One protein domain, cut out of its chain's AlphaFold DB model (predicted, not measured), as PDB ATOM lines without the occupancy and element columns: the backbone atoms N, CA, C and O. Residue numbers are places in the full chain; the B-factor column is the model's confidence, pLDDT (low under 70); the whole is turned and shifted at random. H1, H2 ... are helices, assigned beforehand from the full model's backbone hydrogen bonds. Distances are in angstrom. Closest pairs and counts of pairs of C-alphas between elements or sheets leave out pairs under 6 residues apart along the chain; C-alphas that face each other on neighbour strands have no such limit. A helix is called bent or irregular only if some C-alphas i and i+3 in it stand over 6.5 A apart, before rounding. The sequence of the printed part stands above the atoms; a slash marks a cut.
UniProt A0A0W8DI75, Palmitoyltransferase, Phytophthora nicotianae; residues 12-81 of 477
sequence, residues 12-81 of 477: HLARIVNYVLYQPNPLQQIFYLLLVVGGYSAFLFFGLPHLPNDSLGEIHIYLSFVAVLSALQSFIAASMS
ATOM      1  N   HIS A  12     188.917 194.489 169.760       78.06
ATOM      2  CA  HIS A  12     188.479 194.072 171.097       78.06
ATOM      3  C   HIS A  12     189.654 193.753 172.024       78.06
ATOM      4  O   HIS A  12     189.675 194.233 173.159       78.06
ATOM      5  N   LEU A  13     190.660 193.018 171.543       78.25
ATOM      6  CA  LEU A  13     191.855 192.715 172.331       78.25
ATOM      7  C   LEU A  13     192.610 193.995 172.712       78.25
ATOM      8  O   LEU A  13     192.981 194.167 173.871       78.25
ATOM      9  N   ALA A  14     192.768 194.932 171.774       76.62
ATOM     10  CA  ALA A  14     193.401 196.220 172.045       76.62
ATOM     11  C   ALA A  14     192.642 197.032 173.109       76.62
ATOM     12  O   ALA A  14     193.263 197.656 173.970       76.62
ATOM     13  N   ARG A  15     191.302 196.995 173.097       80.12
ATOM     14  CA  ARG A  15     190.468 197.645 174.124       80.12
ATOM     15  C   ARG A  15     190.624 196.993 175.495       80.12
ATOM     16  O   ARG A  15     190.731 197.716 176.479       80.12
ATOM     17  N   ILE A  16     190.678 195.664 175.556       80.19
ATOM     18  CA  ILE A  16     190.890 194.921 176.807       80.19
ATOM     19  C   ILE A  16     192.278 195.226 177.373       80.19
ATOM     20  O   ILE A  16     192.389 195.609 178.531       80.19
ATOM     21  N   VAL A  17     193.329 195.143 176.555       80.12
ATOM     22  CA  VAL A  17     194.703 195.470 176.974       80.12
ATOM     23  C   VAL A  17     194.794 196.917 177.462       80.12
ATOM     24  O   VAL A  17     195.442 197.189 178.470       80.12
ATOM     25  N   ASN A  18     194.106 197.845 176.791       78.69
ATOM     26  CA  ASN A  18     194.070 199.242 177.211       78.69
ATOM     27  C   ASN A  18     193.368 199.424 178.562       78.69
ATOM     28  O   ASN A  18     193.904 200.085 179.449       78.69
ATOM     29  N   TYR A  19     192.227 198.767 178.748       78.38
ATOM     30  CA  TYR A  19     191.507 198.776 180.016       78.38
ATOM     31  C   TYR A  19     192.341 198.188 181.166       78.38
ATOM     32  O   TYR A  19     192.397 198.779 182.240       78.38
ATOM     33  N   VAL A  20     193.032 197.069 180.928       77.38
ATOM     34  CA  VAL A  20     193.825 196.360 181.947       77.38
ATOM     35  C   VAL A  20     195.109 197.113 182.319       77.38
ATOM     36  O   VAL A  20     195.455 197.159 183.496       77.38
ATOM     37  N   LEU A  21     195.826 197.699 181.352       76.44
ATOM     38  CA  LEU A  21     197.166 198.270 181.587       76.44
ATOM     39  C   LEU A  21     197.201 199.799 181.716       76.44
ATOM     40  O   LEU A  21     198.132 200.347 182.312       76.44
ATOM     41  N   TYR A  22     196.246 200.506 181.112       74.81
ATOM     42  CA  TYR A  22     196.315 201.964 180.962       74.81
ATOM     43  C   TYR A  22     195.130 202.711 181.574       74.81
ATOM     44  O   TYR A  22     195.165 203.942 181.611       74.81
ATOM     45  N   GLN A  23     194.124 202.005 182.098       75.44
ATOM     46  CA  GLN A  23     192.972 202.599 182.775       75.44
ATOM     47  C   GLN A  23     192.844 202.095 184.219       75.44
ATOM     48  O   GLN A  23     193.248 200.969 184.504       75.44
ATOM     49  N   PRO A  24     192.267 202.896 185.138       73.62
ATOM     50  CA  PRO A  24     191.987 202.443 186.496       73.62
ATOM     51  C   PRO A  24     191.008 201.267 186.475       73.62
ATOM     52  O   PRO A  24     189.889 201.403 185.980       73.62
ATOM     53  N   ASN A  25     191.418 200.126 187.023       81.75
ATOM     54  CA  ASN A  25     190.599 198.920 187.070       81.75
ATOM     55  C   ASN A  25     190.822 198.149 188.391       81.75
ATOM     56  O   ASN A  25     191.902 198.230 188.975       81.75
ATOM     57  N   PRO A  26     189.819 197.402 188.889       82.94
ATOM     58  CA  PRO A  26     189.930 196.655 190.145       82.94
ATOM     59  C   PRO A  26     190.589 195.273 189.979       82.94
ATOM     60  O   PRO A  26     190.629 194.502 190.935       82.94
ATOM     61  N   LEU A  27     191.076 194.909 188.787       82.19
ATOM     62  CA  LEU A  27     191.497 193.531 188.495       82.19
ATOM     63  C   LEU A  27     192.683 193.098 189.357       82.19
ATOM     64  O   LEU A  27     192.674 191.994 189.896       82.19
ATOM     65  N   GLN A  28     193.654 193.990 189.557       79.69
ATOM     66  CA  GLN A  28     194.802 193.740 190.428       79.69
ATOM     67  C   GLN A  28     194.375 193.533 191.891       79.69
ATOM     68  O   GLN A  28     194.923 192.680 192.589       79.69
ATOM     69  N   GLN A  29     193.354 194.268 192.348       85.25
ATOM     70  CA  GLN A  29     192.818 194.126 193.702       85.25
ATOM     71  C   GLN A  29     192.097 192.788 193.879       85.25
ATOM     72  O   GLN A  29     192.318 192.095 194.870       85.25
ATOM     73  N   ILE A  30     191.279 192.402 192.896       86.06
ATOM     74  CA  ILE A  30     190.579 191.113 192.878       86.06
ATOM     75  C   ILE A  30     191.591 189.962 192.862       86.06
ATOM     76  O   ILE A  30     191.456 189.026 193.645       86.06
ATOM     77  N   PHE A  31     192.629 190.044 192.024       86.50
ATOM     78  CA  PHE A  31     193.679 189.029 191.953       86.50
ATOM     79  C   PHE A  31     194.405 188.853 193.294       86.50
ATOM     80  O   PHE A  31     194.560 187.728 193.769       86.50
ATOM     81  N   TYR A  32     194.790 189.956 193.943       86.12
ATOM     82  CA  TYR A  32     195.414 189.911 195.264       86.12
ATOM     83  C   TYR A  32     194.485 189.302 196.324       86.12
ATOM     84  O   TYR A  32     194.909 188.433 197.085       86.12
ATOM     85  N   LEU A  33     193.208 189.701 196.349       87.88
ATOM     86  CA  LEU A  33     192.225 189.152 197.289       87.88
ATOM     87  C   LEU A  33     192.014 187.651 197.084       87.88
ATOM     88  O   LEU A  33     191.976 186.913 198.065       87.88
ATOM     89  N   LEU A  34     191.939 187.182 195.836       90.50
ATOM     90  CA  LEU A  34     191.846 185.753 195.532       90.50
ATOM     91  C   LEU A  34     193.072 184.987 196.035       90.50
ATOM     92  O   LEU A  34     192.923 183.903 196.595       90.50
ATOM     93  N   LEU A  35     194.271 185.553 195.884       90.44
ATOM     94  CA  LEU A  35     195.507 184.930 196.351       90.44
ATOM     95  C   LEU A  35     195.547 184.844 197.884       90.44
ATOM     96  O   LEU A  35     195.851 183.783 198.429       90.44
ATOM     97  N   VAL A  36     195.198 185.927 198.582       88.06
ATOM     98  CA  VAL A  36     195.200 185.973 200.054       88.06
ATOM     99  C   VAL A  36     194.104 185.085 200.646       88.06
ATOM    100  O   VAL A  36     194.391 184.266 201.517       88.06
ATOM    101  N   VAL A  37     192.863 185.192 200.159       87.94
ATOM    102  CA  VAL A  37     191.730 184.385 200.644       87.94
ATOM    103  C   VAL A  37     191.910 182.915 200.282       87.94
ATOM    104  O   VAL A  37     191.644 182.050 201.115       87.94
ATOM    105  N   GLY A  38     192.400 182.619 199.076       89.44
ATOM    106  CA  GLY A  38     192.685 181.256 198.631       89.44
ATOM    107  C   GLY A  38     193.807 180.611 199.443       89.44
ATOM    108  O   GLY A  38     193.633 179.513 199.970       89.44
ATOM    109  N   GLY A  39     194.932 181.312 199.615       89.62
ATOM    110  CA  GLY A  39     196.059 180.833 200.417       89.62
ATOM    111  C   GLY A  39     195.695 180.641 201.890       89.62
ATOM    112  O   GLY A  39     196.061 179.630 202.490       89.62
ATOM    113  N   TYR A  40     194.915 181.562 202.461       88.94
ATOM    114  CA  TYR A  40     194.466 181.433 203.844       88.94
ATOM    115  C   TYR A  40     193.438 180.315 204.026       88.94
ATOM    116  O   TYR A  40     193.544 179.539 204.970       88.94
ATOM    117  N   SER A  41     192.500 180.156 203.089       86.62
ATOM    118  CA  SER A  41     191.584 179.010 203.078       86.62
ATOM    119  C   SER A  41     192.352 177.687 203.043       86.62
ATOM    120  O   SER A  41     192.065 176.798 203.837       86.62
ATOM    121  N   ALA A  42     193.379 177.568 202.194       90.56
ATOM    122  CA  ALA A  42     194.227 176.376 202.153       90.56
ATOM    123  C   ALA A  42     194.933 176.119 203.499       90.56
ATOM    124  O   ALA A  42     194.977 174.978 203.960       90.56
ATOM    125  N   PHE A  43     195.421 177.167 204.168       87.56
ATOM    126  CA  PHE A  43     195.962 177.056 205.524       87.56
ATOM    127  C   PHE A  43     194.909 176.585 206.541       87.56
ATOM    128  O   PHE A  43     195.212 175.724 207.361       87.56
ATOM    129  N   LEU A  44     193.670 177.077 206.476       86.12
ATOM    130  CA  LEU A  44     192.601 176.645 207.385       86.12
ATOM    131  C   LEU A  44     192.200 175.178 207.173       86.12
ATOM    132  O   LEU A  44     191.976 174.468 208.148       86.12
ATOM    133  N   PHE A  45     192.129 174.707 205.924       87.19
ATOM    134  CA  PHE A  45     191.723 173.330 205.623       87.19
ATOM    135  C   PHE A  45     192.837 172.304 205.841       87.19
ATOM    136  O   PHE A  45     192.567 171.215 206.342       87.19
ATOM    137  N   PHE A  46     194.075 172.630 205.462       87.94
ATOM    138  CA  PHE A  46     195.189 171.677 205.489       87.94
ATOM    139  C   PHE A  46     196.192 171.945 206.611       87.94
ATOM    140  O   PHE A  46     196.810 171.012 207.099       87.94
ATOM    141  N   GLY A  47     196.377 173.199 207.023       83.88
ATOM    142  CA  GLY A  47     197.360 173.580 208.041       83.88
ATOM    143  C   GLY A  47     196.817 173.529 209.469       83.88
ATOM    144  O   GLY A  47     197.485 173.000 210.355       83.88
ATOM    145  N   LEU A  48     195.604 174.044 209.695       82.38
ATOM    146  CA  LEU A  48     194.999 174.135 211.030       82.38
ATOM    147  C   LEU A  48     194.819 172.773 211.731       82.38
ATOM    148  O   LEU A  48     195.115 172.714 212.920       82.38
ATOM    149  N   PRO A  49     194.423 171.671 211.053       84.88
ATOM    150  CA  PRO A  49     194.298 170.361 211.703       84.88
ATOM    151  C   PRO A  49     195.618 169.787 212.245       84.88
ATOM    152  O   PRO A  49     195.594 168.864 213.053       84.88
ATOM    153  N   HIS A  50     196.768 170.308 211.801       81.19
ATOM    154  CA  HIS A  50     198.097 169.915 212.280       81.19
ATOM    155  C   HIS A  50     198.626 170.811 213.418       81.19
ATOM    156  O   HIS A  50     199.788 170.681 213.816       81.19
ATOM    157  N   LEU A  51     197.797 171.729 213.926       80.75
ATOM    158  CA  LEU A  51     198.093 172.617 215.050       80.75
ATOM    159  C   LEU A  51     197.106 172.357 216.205       80.75
ATOM    160  O   LEU A  51     195.922 172.144 215.940       80.75
ATOM    161  N   PRO A  52     197.541 172.441 217.477       76.00
ATOM    162  CA  PRO A  52     198.898 172.735 217.951       76.00
ATOM    163  C   PRO A  52     199.843 171.520 217.872       76.00
ATOM    164  O   PRO A  52     199.410 170.373 217.930       76.00
ATOM    165  N   ASN A  53     201.147 171.778 217.746       79.69
ATOM    166  CA  ASN A  53     202.200 170.754 217.789       79.69
ATOM    167  C   ASN A  53     203.297 171.160 218.787       79.69
ATOM    168  O   ASN A  53     203.298 172.295 219.259       79.69
ATOM    169  N   ASP A  54     204.248 170.268 219.085       79.31
ATOM    170  CA  ASP A  54     205.292 170.491 220.106       79.31
ATOM    171  C   ASP A  54     206.116 171.778 219.904       79.31
ATOM    172  O   ASP A  54     206.706 172.300 220.847       79.31
ATOM    173  N   SER A  55     206.165 172.305 218.676       75.75
ATOM    174  CA  SER A  55     206.877 173.543 218.330       75.75
ATOM    175  C   SER A  55     205.964 174.771 218.194       75.75
ATOM    176  O   SER A  55     206.459 175.897 218.226       75.75
ATOM    177  N   LEU A  56     204.651 174.588 218.020       75.69
ATOM    178  CA  LEU A  56     203.680 175.650 217.743       75.69
ATOM    179  C   LEU A  56     202.470 175.520 218.670       75.69
ATOM    180  O   LEU A  56     201.520 174.786 218.395       75.69
ATOM    181  N   GLY A  57     202.501 176.296 219.754       73.94
ATOM    182  CA  GLY A  57     201.375 176.437 220.673       73.94
ATOM    183  C   GLY A  57     200.187 177.195 220.070       73.94
ATOM    184  O   GLY A  57     200.304 177.900 219.063       73.94
ATOM    185  N   GLU A  58     199.040 177.106 220.743       74.38
ATOM    186  CA  GLU A  58     197.757 177.689 220.316       74.38
ATOM    187  C   GLU A  58     197.828 179.199 220.032       74.38
ATOM    188  O   GLU A  58     197.114 179.715 219.174       74.38
ATOM    189  N   ILE A  59     198.753 179.914 220.682       76.44
ATOM    190  CA  ILE A  59     198.983 181.346 220.454       76.44
ATOM    191  C   ILE A  59     199.301 181.678 218.988       76.44
ATOM    192  O   ILE A  59     198.921 182.745 218.501       76.44
ATOM    193  N   HIS A  60     199.960 180.772 218.262       74.75
ATOM    194  CA  HIS A  60     200.308 180.979 216.856       74.75
ATOM    195  C   HIS A  60     199.091 180.893 215.935       74.75
ATOM    196  O   HIS A  60     199.061 181.581 214.912       74.75
ATOM    197  N   ILE A  61     198.067 180.123 216.317       78.50
ATOM    198  CA  ILE A  61     196.792 180.063 215.598       78.50
ATOM    199  C   ILE A  61     196.142 181.444 215.659       78.50
ATOM    200  O   ILE A  61     195.926 182.061 214.616       78.50
ATOM    201  N   TYR A  62     195.941 181.984 216.863       78.38
ATOM    202  CA  TYR A  62     195.365 183.319 217.040       78.38
ATOM    203  C   TYR A  62     196.205 184.402 216.354       78.38
ATOM    204  O   TYR A  62     195.661 185.243 215.641       78.38
ATOM    205  N   LEU A  63     197.536 184.352 216.475       79.38
ATOM    206  CA  LEU A  63     198.422 185.313 215.814       79.38
ATOM    207  C   LEU A  63     198.289 185.283 214.281       79.38
ATOM    208  O   LEU A  63     198.359 186.338 213.649       79.38
ATOM    209  N   SER A  64     198.060 184.108 213.684       79.12
ATOM    210  CA  SER A  64     197.858 183.969 212.236       79.12
ATOM    211  C   SER A  64     196.571 184.654 211.755       79.12
ATOM    212  O   SER A  64     196.614 185.394 210.769       79.12
ATOM    213  N   PHE A  65     195.457 184.501 212.485       80.81
ATOM    214  CA  PHE A  65     194.196 185.196 212.192       80.81
ATOM    215  C   PHE A  65     194.383 186.710 212.246       80.81
ATOM    216  O   PHE A  65     193.989 187.433 211.330       80.81
ATOM    217  N   VAL A  66     195.047 187.195 213.294       82.38
ATOM    218  CA  VAL A  66     195.275 188.628 213.491       82.38
ATOM    219  C   VAL A  66     196.172 189.211 212.400       82.38
ATOM    220  O   VAL A  66     195.882 190.286 211.871       82.38
ATOM    221  N   ALA A  67     197.237 188.501 212.022       82.81
ATOM    222  CA  ALA A  67     198.129 188.927 210.952       82.81
ATOM    223  C   ALA A  67     197.375 189.078 209.621       82.81
ATOM    224  O   ALA A  67     197.478 190.124 208.976       82.81
ATOM    225  N   VAL A  68     196.558 188.088 209.254       85.44
ATOM    226  CA  VAL A  68     195.770 188.109 208.013       85.44
ATOM    227  C   VAL A  68     194.734 189.232 208.031       85.44
ATOM    228  O   VAL A  68     194.667 190.006 207.075       85.44
ATOM    229  N   LEU A  69     194.004 189.407 209.136       84.75
ATOM    230  CA  LEU A  69     193.055 190.514 209.288       84.75
ATOM    231  C   LEU A  69     193.741 191.882 209.166       84.75
ATOM    232  O   LEU A  69     193.242 192.753 208.458       84.75
ATOM    233  N   SER A  70     194.908 192.071 209.787       82.19
ATOM    234  CA  SER A  70     195.658 193.334 209.691       82.19
ATOM    235  C   SER A  70     196.149 193.628 208.265       82.19
ATOM    236  O   SER A  70     196.103 194.774 207.805       82.19
ATOM    237  N   ALA A  71     196.556 192.590 207.529       84.06
ATOM    238  CA  ALA A  71     196.956 192.702 206.131       84.06
ATOM    239  C   ALA A  71     195.761 193.076 205.238       84.06
ATOM    240  O   ALA A  71     195.862 193.993 204.428       84.06
ATOM    241  N   LEU A  72     194.602 192.445 205.443       85.62
ATOM    242  CA  LEU A  72     193.361 192.781 204.738       85.62
ATOM    243  C   LEU A  72     192.906 194.218 205.029       85.62
ATOM    244  O   LEU A  72     192.583 194.954 204.100       85.62
ATOM    245  N   GLN A  73     192.931 194.646 206.293       81.81
ATOM    246  CA  GLN A  73     192.545 196.008 206.684       81.81
ATOM    247  C   GLN A  73     193.461 197.064 206.060       81.81
ATOM    248  O   GLN A  73     192.980 198.029 205.468       81.81
ATOM    249  N   SER A  74     194.780 196.873 206.142       82.69
ATOM    250  CA  SER A  74     195.741 197.794 205.524       82.69
ATOM    251  C   SER A  74     195.611 197.828 203.999       82.69
ATOM    252  O   SER A  74     195.650 198.907 203.411       82.69
ATOM    253  N   PHE A  75     195.374 196.679 203.364       82.75
ATOM    254  CA  PHE A  75     195.124 196.589 201.929       82.75
ATOM    255  C   PHE A  75     193.845 197.326 201.506       82.75
ATOM    256  O   PHE A  75     193.876 198.103 200.551       82.75
ATOM    257  N   ILE A  76     192.733 197.130 202.224       80.06
ATOM    258  CA  ILE A  76     191.461 197.818 201.954       80.06
ATOM    259  C   ILE A  76     191.623 199.325 202.169       80.06
ATOM    260  O   ILE A  76     191.250 200.111 201.300       80.06
ATOM    261  N   ALA A  77     192.240 199.736 203.279       76.25
ATOM    262  CA  ALA A  77     192.489 201.143 203.574       76.25
ATOM    263  C   ALA A  77     193.351 201.803 202.488       76.25
ATOM    264  O   ALA A  77     193.000 202.877 202.000       76.25
ATOM    265  N   ALA A  78     194.433 201.152 202.053       77.38
ATOM    266  CA  ALA A  78     195.272 201.644 200.964       77.38
ATOM    267  C   ALA A  78     194.516 201.698 199.624       77.38
ATOM    268  O   ALA A  78     194.679 202.651 198.867       77.38
ATOM    269  N   SER A  79     193.654 200.713 199.359       75.75
ATOM    270  CA  SER A  79     192.873 200.600 198.119       75.75
ATOM    271  C   SER A  79     191.734 201.615 198.016       75.75
ATOM    272  O   SER A  79     191.399 202.053 196.916       75.75
ATOM    273  N   MET A  80     191.129 201.985 199.145       73.75
ATOM    274  CA  MET A  80     190.027 202.952 199.209       73.75
ATOM    275  C   MET A  80     190.500 204.393 199.415       73.75
ATOM    276  O   MET A  80     189.732 205.334 199.207       73.75
ATOM    277  N   SER A  81     191.751 204.587 199.834       73.69
ATOM    278  CA  SER A  81     192.299 205.920 200.066       73.69
ATOM    279  C   SER A  81     192.451 206.677 198.752       73.69
ATOM    280  O   SER A  81     193.139 206.245 197.828       73.69
TER     281      SER A  81
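This is residues 12 to 81 of the 477 residues of the protein "Palmitoyltransferase" of Phytophthora nicotianae (UniProt A0A0W8DI75). Two long helices, H2 and H3, run side by side in opposite ways as a long, loose hairpin. The short helix H1 is set crosswise at the end of H2 away from the turn; its residues 12 to 18 stick out at that end, and residues 53 to 59 stick out at the turn. The printed part has 70 residues with three named helices, in the order H1, H2, H3, and no named strand; the class is all helix. The whole is extended, with a radius of gyration of the C-alphas of 17.4 A, and spans 56 by 26 by 13 A.

H2, residues 27 to 50, and H3, residues 59 to 80, form a helical hairpin. They only just touch, with 3 pairs of C-alphas within 8 A; the closest C-alphas, those of Leu 48 and Ile 61, are 7.7 A apart. Their lines stand at a shallow tilt of 7 degrees, opposite ways. H1, residues 12 to 22, is close to H2 but not clearly touching: the closest C-alphas, those of Val 20 and Leu 27, are 7.5 A apart. These two are about perpendicular, at 76 degrees. H1 and H3 are apart. In H1 and H3 every O i to N i+4 pair is within hydrogen-bond range; in H2, 17 of 20 are.

H2 begins at C-alpha 27 (191.497, 193.531, 188.495) and measures 34.2 A. It has a kink of 35 degrees near residue 44, and is neither bent nor irregular, but only just: C-alphas 46 and 49 are 6.4 A apart. H3 measures 31.6 A and ends at C-alpha 80 (190.027, 202.952, 199.209). H1, 14.9 A, begins at C-alpha 12 (188.479, 194.072, 171.097).

The two C-alphas farthest apart, those of His 12 and Asp 54, are 56.9 A apart. The printed part has no cut. The link from H1 to H2 is tight, and that from H2 to H3 is short. The mean pLDDT of the printed part is 81.5, and no printed residue is under 70.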